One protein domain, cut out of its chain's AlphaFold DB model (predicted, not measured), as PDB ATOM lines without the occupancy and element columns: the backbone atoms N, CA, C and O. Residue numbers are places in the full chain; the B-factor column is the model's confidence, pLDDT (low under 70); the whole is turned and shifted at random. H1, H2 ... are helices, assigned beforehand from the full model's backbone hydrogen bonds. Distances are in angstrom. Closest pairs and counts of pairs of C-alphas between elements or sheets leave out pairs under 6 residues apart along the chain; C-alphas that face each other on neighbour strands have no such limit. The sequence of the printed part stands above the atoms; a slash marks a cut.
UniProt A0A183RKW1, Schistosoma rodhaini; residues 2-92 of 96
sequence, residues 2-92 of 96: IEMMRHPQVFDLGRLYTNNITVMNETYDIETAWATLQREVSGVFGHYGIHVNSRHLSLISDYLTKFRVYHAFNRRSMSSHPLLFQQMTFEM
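This is residues 2 to 92 of the 96 residues of a protein of Schistosoma rodhaini (UniProt A0A183RKW1). A hairpin of two helices, H3 and H4, stands in the middle of a flat, loose layout, and two thin arms run off opposite sides of its base. One arm holds H1 and a loop, with H2 folded back on the base of H3; the other holds H5 and H6. Residues 43 to 49 stick out at the hairpin's turn and residues 6 to 11 in the first arm. The printed part has 91 residues with six named helices, H1 to H6 in chain order, and no named strand; the class is all helix. It is loose, with a radius of gyration of the C-alphas of 16.3 A and spans of 54 by 33 by 17 A.

H1, residues 2 to 5, and H2, residues 21 to 27, are close but not clearly touching; their closest C-alphas, Ile 2 and Thr 27, are 7.4 A apart. H2 and H3, residues 30 to 47, form a helical hairpin, opposite ways at a shallow tilt of 32 degrees, only just short of steep. H3 touches H2 with residues 30 to 37 alone, closest at the C-alphas of Asn 25 and Ala 33, 4.9 A. H3 and H4, residues 54 to 65, touch as a second hairpin, opposite ways at a steep tilt of 44 degrees; the C-alphas of Trp 34 and Ser 61 come closest, 5.8 A. H4 and H5, residues 75 to 78, are apart. H5 and H6, residues 84 to 90, are close but not clearly touching, with Met 78 and Gln 87 the closest C-alphas, 6.2 A. Every O i to N i+4 pair is within hydrogen-bond range in H2, H3, H4 and H6; H1 and H5 are too short for one.

H1 begins at C-alpha 2 (13.949, -10.216, -28.392). H3 is 25.7 A long and H4 16.1 A. H6 ends at C-alpha 90 (21.360, -43.662, -11.842).

The C-alphas of Gln 9 and Phe 85, the two farthest apart, are 54.3 A apart. The printed part has no cut. The link from H1 to H2 is long, 15 residues. Mean pLDDT of the printed part is 89.2; residue 92 is under 70.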
ATOM      1  N   ILE A   2      15.223 -10.904 -28.091       84.00
ATOM      2  CA  ILE A   2      13.949 -10.216 -28.392       84.00
ATOM      3  C   ILE A   2      14.114  -8.700 -28.601       84.00
ATOM      4  O   ILE A   2      13.573  -8.158 -29.555       84.00
ATOM      5  N   GLU A   3      14.905  -8.018 -27.765       86.88
ATOM      6  CA  GLU A   3      15.155  -6.577 -27.943       86.88
ATOM      7  C   GLU A   3      15.870  -6.260 -29.269       86.88
ATOM      8  O   GLU A   3      15.503  -5.340 -29.989       86.88
ATOM      9  N   MET A   4      16.847  -7.081 -29.662       85.25
ATOM     10  CA  MET A   4      17.554  -6.909 -30.937       85.25
ATOM     11  C   MET A   4      16.623  -7.174 -32.128       85.25
ATOM     12  O   MET A   4      16.723  -6.495 -33.147       85.25
ATOM     13  N   MET A   5      15.660  -8.090 -31.978       85.50
ATOM     14  CA  MET A   5      14.627  -8.358 -32.986       85.50
ATOM     15  C   MET A   5      13.665  -7.184 -33.197       85.50
ATOM     16  O   MET A   5      13.079  -7.076 -34.273       85.50
ATOM     17  N   ARG A   6      13.524  -6.272 -32.222       89.00
ATOM     18  CA  ARG A   6      12.721  -5.045 -32.375       89.00
ATOM     19  C   ARG A   6      13.389  -3.996 -33.268       89.00
ATOM     20  O   ARG A   6      12.715  -3.079 -33.731       89.00
ATOM     21  N   HIS A   7      14.680  -4.152 -33.569       90.50
ATOM     22  CA  HIS A   7      15.455  -3.230 -34.402       90.50
ATOM     23  C   HIS A   7      16.050  -3.920 -35.652       90.50
ATOM     24  O   HIS A   7      17.273  -3.944 -35.815       90.50
ATOM     25  N   PRO A   8      15.215  -4.418 -36.593       86.06
ATOM     26  CA  PRO A   8      15.675  -5.120 -37.806       86.06
ATOM     27  C   PRO A   8      16.484  -4.239 -38.769       86.06
ATOM     28  O   PRO A   8      17.101  -4.729 -39.704       86.06
ATOM     29  N   GLN A   9      16.456  -2.923 -38.561       89.50
ATOM     30  CA  GLN A   9      17.088  -1.929 -39.434       89.50
ATOM     31  C   GLN A   9      18.575  -1.742 -39.099       89.50
ATOM     32  O   GLN A   9      19.328  -1.180 -39.886       89.50
ATOM     33  N   VAL A  10      18.978  -2.197 -37.907       91.00
ATOM     34  CA  VAL A  10      20.340  -2.081 -37.372       91.00
ATOM     35  C   VAL A  10      20.996  -3.458 -37.251       91.00
ATOM     36  O   VAL A  10      22.205  -3.574 -37.433       91.00
ATOM     37  N   PHE A  11      20.212  -4.506 -36.970       88.19
ATOM     38  CA  PHE A  11      20.713  -5.864 -36.760       88.19
ATOM     39  C   PHE A  11      20.249  -6.836 -37.846       88.19
ATOM     40  O   PHE A  11      19.066  -6.905 -38.170       88.19
ATOM     41  N   ASP A  12      21.183  -7.656 -38.337       87.50
ATOM     42  CA  ASP A  12      20.886  -8.784 -39.224       87.50
ATOM     43  C   ASP A  12      20.248  -9.931 -38.426       87.50
ATOM     44  O   ASP A  12      20.932 -10.733 -37.784       87.50
ATOM     45  N   LEU A  13      18.914 -10.002 -38.461       85.56
ATOM     46  CA  LEU A  13      18.130 -11.002 -37.732       85.56
ATOM     47  C   LEU A  13      18.376 -12.442 -38.207       85.56
ATOM     48  O   LEU A  13      18.157 -13.378 -37.436       85.56
ATOM     49  N   GLY A  14      18.846 -12.630 -39.446       84.31
ATOM     50  CA  GLY A  14      19.115 -13.951 -40.023       84.31
ATOM     51  C   GLY A  14      20.403 -14.594 -39.508       84.31
ATOM     52  O   GLY A  14      20.638 -15.778 -39.738       84.31
ATOM     53  N   ARG A  15      21.245 -13.822 -38.813       86.69
ATOM     54  CA  ARG A  15      22.542 -14.267 -38.288       86.69
ATOM     55  C   ARG A  15      22.693 -14.092 -36.783       86.69
ATOM     56  O   ARG A  15      23.787 -14.309 -36.261       86.69
ATOM     57  N   LEU A  16      21.630 -13.704 -36.079       90.38
ATOM     58  CA  LEU A  16      21.693 -13.599 -34.627       90.38
ATOM     59  C   LEU A  16      21.948 -14.984 -34.025       90.38
ATOM     60  O   LEU A  16      21.256 -15.958 -34.303       90.38
ATOM     61  N   TYR A  17      22.966 -15.047 -33.176       92.06
ATOM     62  CA  TYR A  17      23.432 -16.270 -32.547       92.06
ATOM     63  C   TYR A  17      23.768 -15.997 -31.086       92.06
ATOM     64  O   TYR A  17      24.261 -14.920 -30.744       92.06
ATOM     65  N   THR A  18      23.537 -16.984 -30.228       92.62
ATOM     66  CA  THR A  18      24.022 -16.984 -28.850       92.62
ATOM     67  C   THR A  18      24.444 -18.392 -28.447       92.62
ATOM     68  O   THR A  18      23.903 -19.375 -28.945       92.62
ATOM     69  N   ASN A  19      25.391 -18.488 -27.516       93.25
ATOM     70  CA  ASN A  19      25.811 -19.755 -26.914       93.25
ATOM     71  C   ASN A  19      24.778 -20.310 -25.914       93.25
ATOM     72  O   ASN A  19      24.924 -21.420 -25.406       93.25
ATOM     73  N   ASN A  20      23.726 -19.547 -25.604       92.94
ATOM     74  CA  ASN A  20      22.647 -20.001 -24.739       92.94
ATOM     75  C   ASN A  20      21.595 -20.794 -25.532       92.94
ATOM     76  O   ASN A  20      20.735 -20.224 -26.204       92.94
ATOM     77  N   ILE A  21      21.641 -22.118 -25.384       92.44
ATOM     78  CA  ILE A  21      20.766 -23.081 -26.070       92.44
ATOM     79  C   ILE A  21      19.280 -22.830 -25.762       92.44
ATOM     80  O   ILE A  21      18.446 -22.910 -26.662       92.44
ATOM     81  N   THR A  22      18.935 -22.485 -24.517       90.75
ATOM     82  CA  THR A  22      17.545 -22.215 -24.118       90.75
ATOM     83  C   THR A  22      17.003 -20.974 -24.819       90.75
ATOM     84  O   THR A  22      15.908 -21.012 -25.369       90.75
ATOM     85  N   VAL A  23      17.795 -19.898 -24.878       92.31
ATOM     86  CA  VAL A  23      17.402 -18.664 -25.579       92.31
ATOM     87  C   VAL A  23      17.243 -18.914 -27.080       92.31
ATOM     88  O   VAL A  23      16.315 -18.383 -27.685       92.31
ATOM     89  N   MET A  24      18.105 -19.741 -27.683       92.44
ATOM     90  CA  MET A  24      17.971 -20.135 -29.091       92.44
ATOM     91  C   MET A  24      16.684 -20.932 -29.345       92.44
ATOM     92  O   MET A  24      15.984 -20.639 -30.312       92.44
ATOM     93  N   ASN A  25      16.342 -21.871 -28.456       92.19
ATOM     94  CA  ASN A  25      15.100 -22.648 -28.525       92.19
ATOM     95  C   ASN A  25      13.847 -21.764 -28.420       92.19
ATOM     96  O   ASN A  25      12.881 -21.963 -29.146       92.19
ATOM     97  N   GLU A  26      13.861 -20.789 -27.508       90.31
ATOM     98  CA  GLU A  26      12.743 -19.860 -27.296       90.31
ATOM     99  C   GLU A  26      12.590 -18.841 -28.433       90.31
ATOM    100  O   GLU A  26      11.483 -18.377 -28.698       90.31
ATOM    101  N   THR A  27      13.694 -18.467 -29.087       90.12
ATOM    102  CA  THR A  27      13.699 -17.423 -30.124       90.12
ATOM    103  C   THR A  27      13.380 -17.972 -31.513       90.12
ATOM    104  O   THR A  27      12.691 -17.301 -32.281       90.12
ATOM    105  N   TYR A  28      13.893 -19.158 -31.845       89.75
ATOM    106  CA  TYR A  28      13.744 -19.766 -33.166       89.75
ATOM    107  C   TYR A  28      12.922 -21.051 -33.082       89.75
ATOM    108  O   TYR A  28      11.723 -21.032 -33.345       89.75
ATOM    109  N   ASP A  29      13.568 -22.161 -32.729       92.00
ATOM    110  CA  ASP A  29      12.965 -23.479 -32.574       92.00
ATOM    111  C   ASP A  29      13.966 -24.475 -31.956       92.00
ATOM    112  O   ASP A  29      15.138 -24.173 -31.696       92.00
ATOM    113  N   ILE A  30      13.491 -25.705 -31.745       94.00
ATOM    114  CA  ILE A  30      14.300 -26.790 -31.190       94.00
ATOM    115  C   ILE A  30      15.422 -27.249 -32.136       94.00
ATOM    116  O   ILE A  30      16.473 -27.680 -31.662       94.00
ATOM    117  N   GLU A  31      15.252 -27.114 -33.454       93.69
ATOM    118  CA  GLU A  31      16.285 -27.462 -34.444       93.69
ATOM    119  C   GLU A  31      17.469 -26.491 -34.366       93.69
ATOM    120  O   GLU A  31      18.638 -26.883 -34.407       93.69
ATOM    121  N   THR A  32      17.182 -25.212 -34.138       92.94
ATOM    122  CA  THR A  32      18.197 -24.191 -33.884       92.94
ATOM    123  C   THR A  32      18.936 -24.466 -32.575       92.94
ATOM    124  O   THR A  32      20.161 -24.316 -32.505       92.94
ATOM    125  N   ALA A  33      18.230 -24.927 -31.540       93.81
ATOM    126  CA  ALA A  33      18.844 -25.358 -30.286       93.81
ATOM    127  C   ALA A  33      19.768 -26.575 -30.485       93.81
ATOM    128  O   ALA A  33      20.884 -26.587 -29.966       93.81
ATOM    129  N   TRP A  34      19.348 -27.556 -31.289       94.88
ATOM    130  CA  TRP A  34      20.155 -28.720 -31.667       94.88
ATOM    131  C   TRP A  34      21.435 -28.321 -32.411       94.88
ATOM    132  O   TRP A  34      22.530 -28.756 -32.050       94.88
ATOM    133  N   ALA A  35      21.324 -27.432 -33.402       94.12
ATOM    134  CA  ALA A  35      22.470 -26.951 -34.174       94.12
ATOM    135  C   ALA A  35      23.450 -26.150 -33.300       94.12
ATOM    136  O   ALA A  35      24.668 -26.307 -33.411       94.12
ATOM    137  N   THR A  36      22.914 -25.331 -32.391       94.94
ATOM    138  CA  THR A  36      23.704 -24.591 -31.396       94.94
ATOM    139  C   THR A  36      24.458 -25.554 -30.485       94.94
ATOM    140  O   THR A  36      25.648 -25.368 -30.251       94.94
ATOM    141  N   LEU A  37      23.814 -26.634 -30.034       94.31
ATOM    142  CA  LEU A  37      24.440 -27.626 -29.165       94.31
ATOM    143  C   LEU A  37      25.628 -28.315 -29.840       94.31
ATOM    144  O   LEU A  37      26.709 -28.384 -29.254       94.31
ATOM    145  N   GLN A  38      25.469 -28.762 -31.087       94.62
ATOM    146  CA  GLN A  38      26.581 -29.352 -31.837       94.62
ATOM    147  C   GLN A  38      27.737 -28.376 -32.021       94.62
ATOM    148  O   GLN A  38      28.897 -28.760 -31.861       94.62
ATOM    149  N   ARG A  39      27.425 -27.118 -32.340       94.50
ATOM    150  CA  ARG A  39      28.425 -26.072 -32.549       94.50
ATOM    151  C   ARG A  39      29.210 -25.771 -31.276       94.50
ATOM    152  O   ARG A  39      30.436 -25.737 -31.329       94.50
ATOM    153  N   GLU A  40      28.529 -25.590 -30.149       95.44
ATOM    154  CA  GLU A  40      29.162 -25.288 -28.861       95.44
ATOM    155  C   GLU A  40      30.016 -26.461 -28.369       95.44
ATOM    156  O   GLU A  40      31.190 -26.283 -28.044       95.44
ATOM    157  N   VAL A  41      29.481 -27.685 -28.401       93.69
ATOM    158  CA  VAL A  41      30.223 -28.877 -27.963       93.69
ATOM    159  C   VAL A  41      31.429 -29.134 -28.870       93.69
ATOM    160  O   VAL A  41      32.528 -29.404 -28.380       93.69
ATOM    161  N   SER A  42      31.269 -28.994 -30.190       93.88
ATOM    162  CA  SER A  42      32.394 -29.113 -31.121       93.88
ATOM    163  C   SER A  42      33.434 -28.009 -30.919       93.88
ATOM    164  O   SER A  42      34.621 -28.278 -31.088       93.88
ATOM    165  N   GLY A  43      33.021 -26.790 -30.564       93.44
ATOM    166  CA  GLY A  43      33.926 -25.680 -30.263       93.44
ATOM    167  C   GLY A  43      34.782 -25.946 -29.026       93.44
ATOM    168  O   GLY A  43      35.991 -25.710 -29.057       93.44
ATOM    169  N   VAL A  44      34.186 -26.523 -27.976       94.31
ATOM    170  CA  VAL A  44      34.908 -26.929 -26.762       94.31
ATOM    171  C   VAL A  44      35.970 -27.977 -27.090       94.31
ATOM    172  O   VAL A  44      37.136 -27.772 -26.769       94.31
ATOM    173  N   PHE A  45      35.609 -29.071 -27.767       93.81
ATOM    174  CA  PHE A  45      36.584 -30.112 -28.120       93.81
ATOM    175  C   PHE A  45      37.639 -29.623 -29.121       93.81
ATOM    176  O   PHE A  45      38.816 -29.962 -28.989       93.81
ATOM    177  N   GLY A  46      37.240 -28.778 -30.076       93.12
ATOM    178  CA  GLY A  46      38.130 -28.185 -31.069       93.12
ATOM    179  C   GLY A  46      39.213 -27.301 -30.452       93.12
ATOM    180  O   GLY A  46      40.355 -27.348 -30.903       93.12
ATOM    181  N   HIS A  47      38.901 -26.565 -29.380       93.44
ATOM    182  CA  HIS A  47      39.892 -25.769 -28.648       93.44
ATOM    183  C   HIS A  47      41.033 -26.626 -28.071       93.44
ATOM    184  O   HIS A  47      42.180 -26.187 -28.042       93.44
ATOM    185  N   TYR A  48      40.738 -27.867 -27.673       94.12
ATOM    186  CA  TYR A  48      41.725 -28.821 -27.159       94.12
ATOM    187  C   TYR A  48      42.366 -29.699 -28.248       94.12
ATOM    188  O   TYR A  48      43.121 -30.614 -27.926       94.12
ATOM    189  N   GLY A  49      42.057 -29.472 -29.530       91.44
ATOM    190  CA  GLY A  49      42.534 -30.315 -30.633       91.44
ATOM    191  C   GLY A  49      41.937 -31.728 -30.641       91.44
ATOM    192  O   GLY A  49      42.478 -32.627 -31.284       91.44
ATOM    193  N   ILE A  50      40.830 -31.952 -29.925       92.88
ATOM    194  CA  ILE A  50      40.164 -33.253 -29.852       92.88
ATOM    195  C   ILE A  50      39.157 -33.346 -30.998       92.88
ATOM    196  O   ILE A  50      38.136 -32.659 -31.020       92.88
ATOM    197  N   HIS A  51      39.423 -34.241 -31.945       90.56
ATOM    198  CA  HIS A  51      38.510 -34.508 -33.051       90.56
ATOM    199  C   HIS A  51      37.459 -35.547 -32.647       90.56
ATOM    200  O   HIS A  51      37.722 -36.749 -32.636       90.56
ATOM    201  N   VAL A  52      36.246 -35.084 -32.341       91.88
ATOM    202  CA  VAL A  52      35.083 -35.948 -32.095       91.88
ATOM    203  C   VAL A  52      34.284 -36.104 -33.387       91.88
ATOM    204  O   VAL A  52      33.991 -35.123 -34.070       91.88
ATOM    205  N   ASN A  53      33.918 -37.338 -33.745       93.06
ATOM    206  CA  ASN A  53      33.080 -37.578 -34.921       93.06
ATOM    207  C   ASN A  53      31.693 -36.941 -34.724       93.06
ATOM    208  O   ASN A  53      31.051 -37.170 -33.695       93.06
ATOM    209  N   SER A  54      31.207 -36.210 -35.733       90.94
ATOM    210  CA  SER A  54      29.901 -35.540 -35.696       90.94
ATOM    211  C   SER A  54      28.754 -36.492 -35.362       90.94
ATOM    212  O   SER A  54      27.845 -36.097 -34.645       90.94
ATOM    213  N   ARG A  55      28.832 -37.769 -35.761       94.62
ATOM    214  CA  ARG A  55      27.812 -38.784 -35.445       94.62
ATOM    215  C   ARG A  55      27.595 -38.969 -33.943       94.62
ATOM    216  O   ARG A  55      26.460 -39.166 -33.524       94.62
ATOM    217  N   HIS A  56      28.646 -38.882 -33.124       94.00
ATOM    218  CA  HIS A  56      28.496 -38.967 -31.666       94.00
ATOM    219  C   HIS A  56      27.785 -37.733 -31.113       94.00
ATOM    220  O   HIS A  56      26.892 -37.857 -30.279       94.00
ATOM    221  N   LEU A  57      28.153 -36.550 -31.611       93.75
ATOM    222  CA  LEU A  57      27.547 -35.291 -31.189       93.75
ATOM    223  C   LEU A  57      26.083 -35.199 -31.621       93.75
ATOM    224  O   LEU A  57      25.260 -34.723 -30.844       93.75
ATOM    225  N   SER A  58      25.740 -35.698 -32.810       94.12
ATOM    226  CA  SER A  58      24.358 -35.757 -33.283       94.12
ATOM    227  C   SER A  58      23.508 -36.673 -32.417       94.12
ATOM    228  O   SER A  58      22.492 -36.217 -31.917       94.12
ATOM    229  N   LEU A  59      23.972 -37.890 -32.109       94.94
ATOM    230  CA  LEU A  59      23.247 -38.801 -31.211       94.94
ATOM    231  C   LEU A  59      22.996 -38.192 -29.825       94.94
ATOM    232  O   LEU A  59      21.911 -38.335 -29.262       94.94
ATOM    233  N   ILE A  60      23.998 -37.503 -29.274       93.44
ATOM    234  CA  ILE A  60      23.867 -36.791 -28.000       93.44
ATOM    235  C   ILE A  60      22.833 -35.668 -28.121       93.44
ATOM    236  O   ILE A  60      21.946 -35.557 -27.279       93.44
ATOM    237  N   SER A  61      22.930 -34.855 -29.172       93.62
ATOM    238  CA  SER A  61      22.034 -33.719 -29.401       93.62
ATOM    239  C   SER A  61      20.588 -34.178 -29.600       93.62
ATOM    240  O   SER A  61      19.693 -33.619 -28.976       93.62
ATOM    241  N   ASP A  62      20.370 -35.244 -30.375       93.12
ATOM    242  CA  ASP A  62      19.059 -35.858 -30.615       93.12
ATOM    243  C   ASP A  62      18.418 -36.339 -29.313       93.12
ATOM    244  O   ASP A  62      17.223 -36.154 -29.087       93.12
ATOM    245  N   TYR A  63      19.206 -36.948 -28.424       92.19
ATOM    246  CA  TYR A  63      18.703 -37.381 -27.126       92.19
ATOM    247  C   TYR A  63      18.298 -36.186 -26.253       92.19
ATOM    248  O   TYR A  63      17.237 -36.212 -25.626       92.19
ATOM    249  N   LEU A  64      19.110 -35.126 -26.251       91.94
ATOM    250  CA  LEU A  64      18.854 -33.902 -25.493       91.94
ATOM    251  C   LEU A  64      17.630 -33.127 -26.008       91.94
ATOM    252  O   LEU A  64      17.020 -32.403 -25.228       91.94
ATOM    253  N   THR A  65      17.243 -33.264 -27.281       92.00
ATOM    254  CA  THR A  65      16.110 -32.531 -27.886       92.00
ATOM    255  C   THR A  65      14.910 -33.408 -28.259       92.00
ATOM    256  O   THR A  65      13.911 -32.903 -28.776       92.00
ATOM    257  N   LYS A  66      14.946 -34.708 -27.939       89.44
ATOM    258  CA  LYS A  66      13.945 -35.723 -28.327       89.44
ATOM    259  C   LYS A  66      12.485 -35.328 -28.074       89.44
ATOM    260  O   LYS A  66      11.604 -35.706 -28.843       89.44
ATOM    261  N   PHE A  67      12.208 -34.603 -26.993       86.31
ATOM    262  CA  PHE A  67      10.846 -34.230 -26.590       86.31
ATOM    263  C   PHE A  67      10.440 -32.818 -27.034       86.31
ATOM    264  O   PHE A  67       9.538 -32.231 -26.444       86.31
ATOM    265  N   ARG A  68      11.106 -32.257 -28.058       84.44
ATOM    266  CA  ARG A  68      10.947 -30.856 -28.510       84.44
ATOM    267  C   ARG A  68      11.284 -29.809 -27.442       84.44
ATOM    268  O   ARG A  68      10.952 -28.638 -27.580       84.44
ATOM    269  N   VAL A  69      11.951 -30.239 -26.379       84.69
ATOM    270  CA  VAL A  69      12.423 -29.420 -25.268       84.69
ATOM    271  C   VAL A  69      13.835 -29.878 -24.949       84.69
ATOM    272  O   VAL A  69      14.143 -31.066 -25.062       84.69
ATOM    273  N   TYR A  70      14.688 -28.939 -24.549       87.25
ATOM    274  CA  TYR A  70      16.034 -29.246 -24.091       87.25
ATOM    275  C   TYR A  70      16.006 -29.994 -22.744       87.25
ATOM    276  O   TYR A  70      15.702 -29.419 -21.698       87.25
ATOM    277  N   HIS A  71      16.354 -31.279 -22.771       88.62
ATOM    278  CA  HIS A  71      16.464 -32.167 -21.617       88.62
ATOM    279  C   HIS A  71      17.921 -32.539 -21.357       88.62
ATOM    280  O   HIS A  71      18.441 -33.481 -21.940       88.62
ATOM    281  N   ALA A  72      18.574 -31.835 -20.433       88.00
ATOM    282  CA  ALA A  72      19.951 -32.130 -20.028       88.00
ATOM    283  C   ALA A  72      20.105 -33.519 -19.369       88.00
ATOM    284  O   ALA A  72      19.164 -34.023 -18.759       88.00
ATOM    285  N   PHE A  73      21.309 -34.099 -19.398       88.44
ATOM    286  CA  PHE A  73      21.641 -35.334 -18.668       88.44
ATOM    287  C   PHE A  73      21.769 -35.079 -17.161       88.44
ATOM    288  O   PHE A  73      22.862 -34.920 -16.626       88.44
ATOM    289  N   ASN A  74      20.641 -34.996 -16.465       87.88
ATOM    290  CA  ASN A  74      20.606 -34.821 -15.018       87.88
ATOM    291  C   ASN A  74      19.424 -35.577 -14.399       87.88
ATOM    292  O   ASN A  74      18.515 -36.025 -15.100       87.88
ATOM    293  N   ARG A  75      19.405 -35.664 -13.065       85.44
ATOM    294  CA  ARG A  75      18.340 -36.323 -12.293       85.44
ATOM    295  C   ARG A  75      16.928 -35.860 -12.649       85.44
ATOM    296  O   ARG A  75      16.013 -36.678 -12.679       85.44
ATOM    297  N   ARG A  76      16.731 -34.563 -12.915       85.31
ATOM    298  CA  ARG A  76      15.401 -34.003 -13.214       85.31
ATOM    299  C   ARG A  76      14.881 -34.526 -14.550       85.31
ATOM    300  O   ARG A  76      13.749 -34.989 -14.609       85.31
ATOM    301  N   SER A  77      15.721 -34.529 -15.582       85.44
ATOM    302  CA  SER A  77      15.380 -35.124 -16.880       85.44
ATOM    303  C   SER A  77      15.297 -36.652 -16.818       85.44
ATOM    304  O   SER A  77      14.524 -37.263 -17.547       85.44
ATOM    305  N   MET A  78      16.067 -37.304 -15.941       84.88
ATOM    306  CA  MET A  78      15.964 -38.752 -15.739       84.88
ATOM    307  C   MET A  78      14.643 -39.134 -15.056       84.88
ATOM    308  O   MET A  78      14.049 -40.146 -15.405       84.88
ATOM    309  N   SER A  79      14.121 -38.299 -14.153       80.50
ATOM    310  CA  SER A  79      12.845 -38.539 -13.463       80.50
ATOM    311  C   SER A  79      11.631 -38.599 -14.396       80.50
ATOM    312  O   SER A  79      10.617 -39.184 -14.022       80.50
ATOM    313  N   SER A  80      11.703 -38.008 -15.593       77.44
ATOM    314  CA  SER A  80      10.641 -38.118 -16.600       77.44
ATOM    315  C   SER A  80      10.756 -39.380 -17.462       77.44
ATOM    316  O   SER A  80       9.904 -39.613 -18.317       77.44
ATOM    317  N   HIS A  81      11.797 -40.201 -17.278       80.44
ATOM    318  CA  HIS A  81      11.937 -41.453 -18.017       80.44
ATOM    319  C   HIS A  81      10.965 -42.511 -17.485       80.44
ATOM    320  O   HIS A  81      10.888 -42.708 -16.280       80.44
ATOM    321  N   PRO A  82      10.281 -43.279 -18.344       79.12
ATOM    322  CA  PRO A  82       9.312 -44.280 -17.893       79.12
ATOM    323  C   PRO A  82       9.956 -45.485 -17.180       79.12
ATOM    324  O   PRO A  82       9.276 -46.247 -16.497       79.12
ATOM    325  N   LEU A  83      11.268 -45.684 -17.345       82.94
ATOM    326  CA  LEU A  83      12.003 -46.830 -16.813       82.94
ATOM    327  C   LEU A  83      12.445 -46.579 -15.369       82.94
ATOM    328  O   LEU A  83      13.524 -46.047 -15.116       82.94
ATOM    329  N   LEU A  84      11.630 -47.041 -14.422       80.56
ATOM    330  CA  LEU A  84      11.905 -46.967 -12.982       80.56
ATOM    331  C   LEU A  84      13.275 -47.555 -12.605       80.56
ATOM    332  O   LEU A  84      14.006 -46.951 -11.829       80.56
ATOM    333  N   PHE A  85      13.672 -48.691 -13.192       85.50
ATOM    334  CA  PHE A  85      14.986 -49.291 -12.921       85.50
ATOM    335  C   PHE A  85      16.152 -48.392 -13.325       85.50
ATOM    336  O   PHE A  85      17.131 -48.307 -12.595       85.50
ATOM    337  N   GLN A  86      16.034 -47.687 -14.450       85.44
ATOM    338  CA  GLN A  86      17.066 -46.761 -14.909       85.44
ATOM    339  C   GLN A  86      17.177 -45.543 -13.983       85.44
ATOM    340  O   GLN A  86      18.275 -45.062 -13.721       85.44
ATOM    341  N   GLN A  87      16.051 -45.058 -13.451       84.81
ATOM    342  CA  GLN A  87      16.064 -43.995 -12.446       84.81
ATOM    343  C   GLN A  87      16.730 -44.460 -11.145       84.81
ATOM    344  O   GLN A  87      17.541 -43.728 -10.571       84.81
ATOM    345  N   MET A  88      16.400 -45.680 -10.705       84.06
ATOM    346  CA  MET A  88      16.934 -46.267  -9.477       84.06
ATOM    347  C   MET A  88      18.449 -46.478  -9.543       84.06
ATOM    348  O   MET A  88      19.149 -46.142  -8.594       84.06
ATOM    349  N   THR A  89      18.972 -46.984 -10.664       86.94
ATOM    350  CA  THR A  89      20.412 -47.246 -10.820       86.94
ATOM    351  C   THR A  89      21.246 -45.992 -11.067       86.94
ATOM    352  O   THR A  89      22.441 -46.014 -10.789       86.94
ATOM    353  N   PHE A  90      20.649 -44.914 -11.588       83.69
ATOM    354  CA  PHE A  90      21.360 -43.662 -11.842       83.69
ATOM    355  C   PHE A  90      21.603 -42.875 -10.546       83.69
ATOM    356  O   PHE A  90      22.752 -42.626 -10.203       83.69
ATOM    357  N   GLU A  91      20.541 -42.504  -9.813       71.81
ATOM    358  CA  GLU A  91      20.658 -41.681  -8.591       71.81
ATOM    359  C   GLU A  91      19.511 -41.866  -7.563       71.81
ATOM    360  O   GLU A  91      19.548 -41.250  -6.497       71.81
ATOM    361  N   MET A  92      18.464 -42.667  -7.832       60.81
ATOM    362  CA  MET A  92      17.335 -42.842  -6.896       60.81
ATOM    363  C   MET A  92      17.429 -44.129  -6.069       60.81
ATOM    364  O   MET A  92      16.818 -45.143  -6.393       60.81
TER     365      MET A  92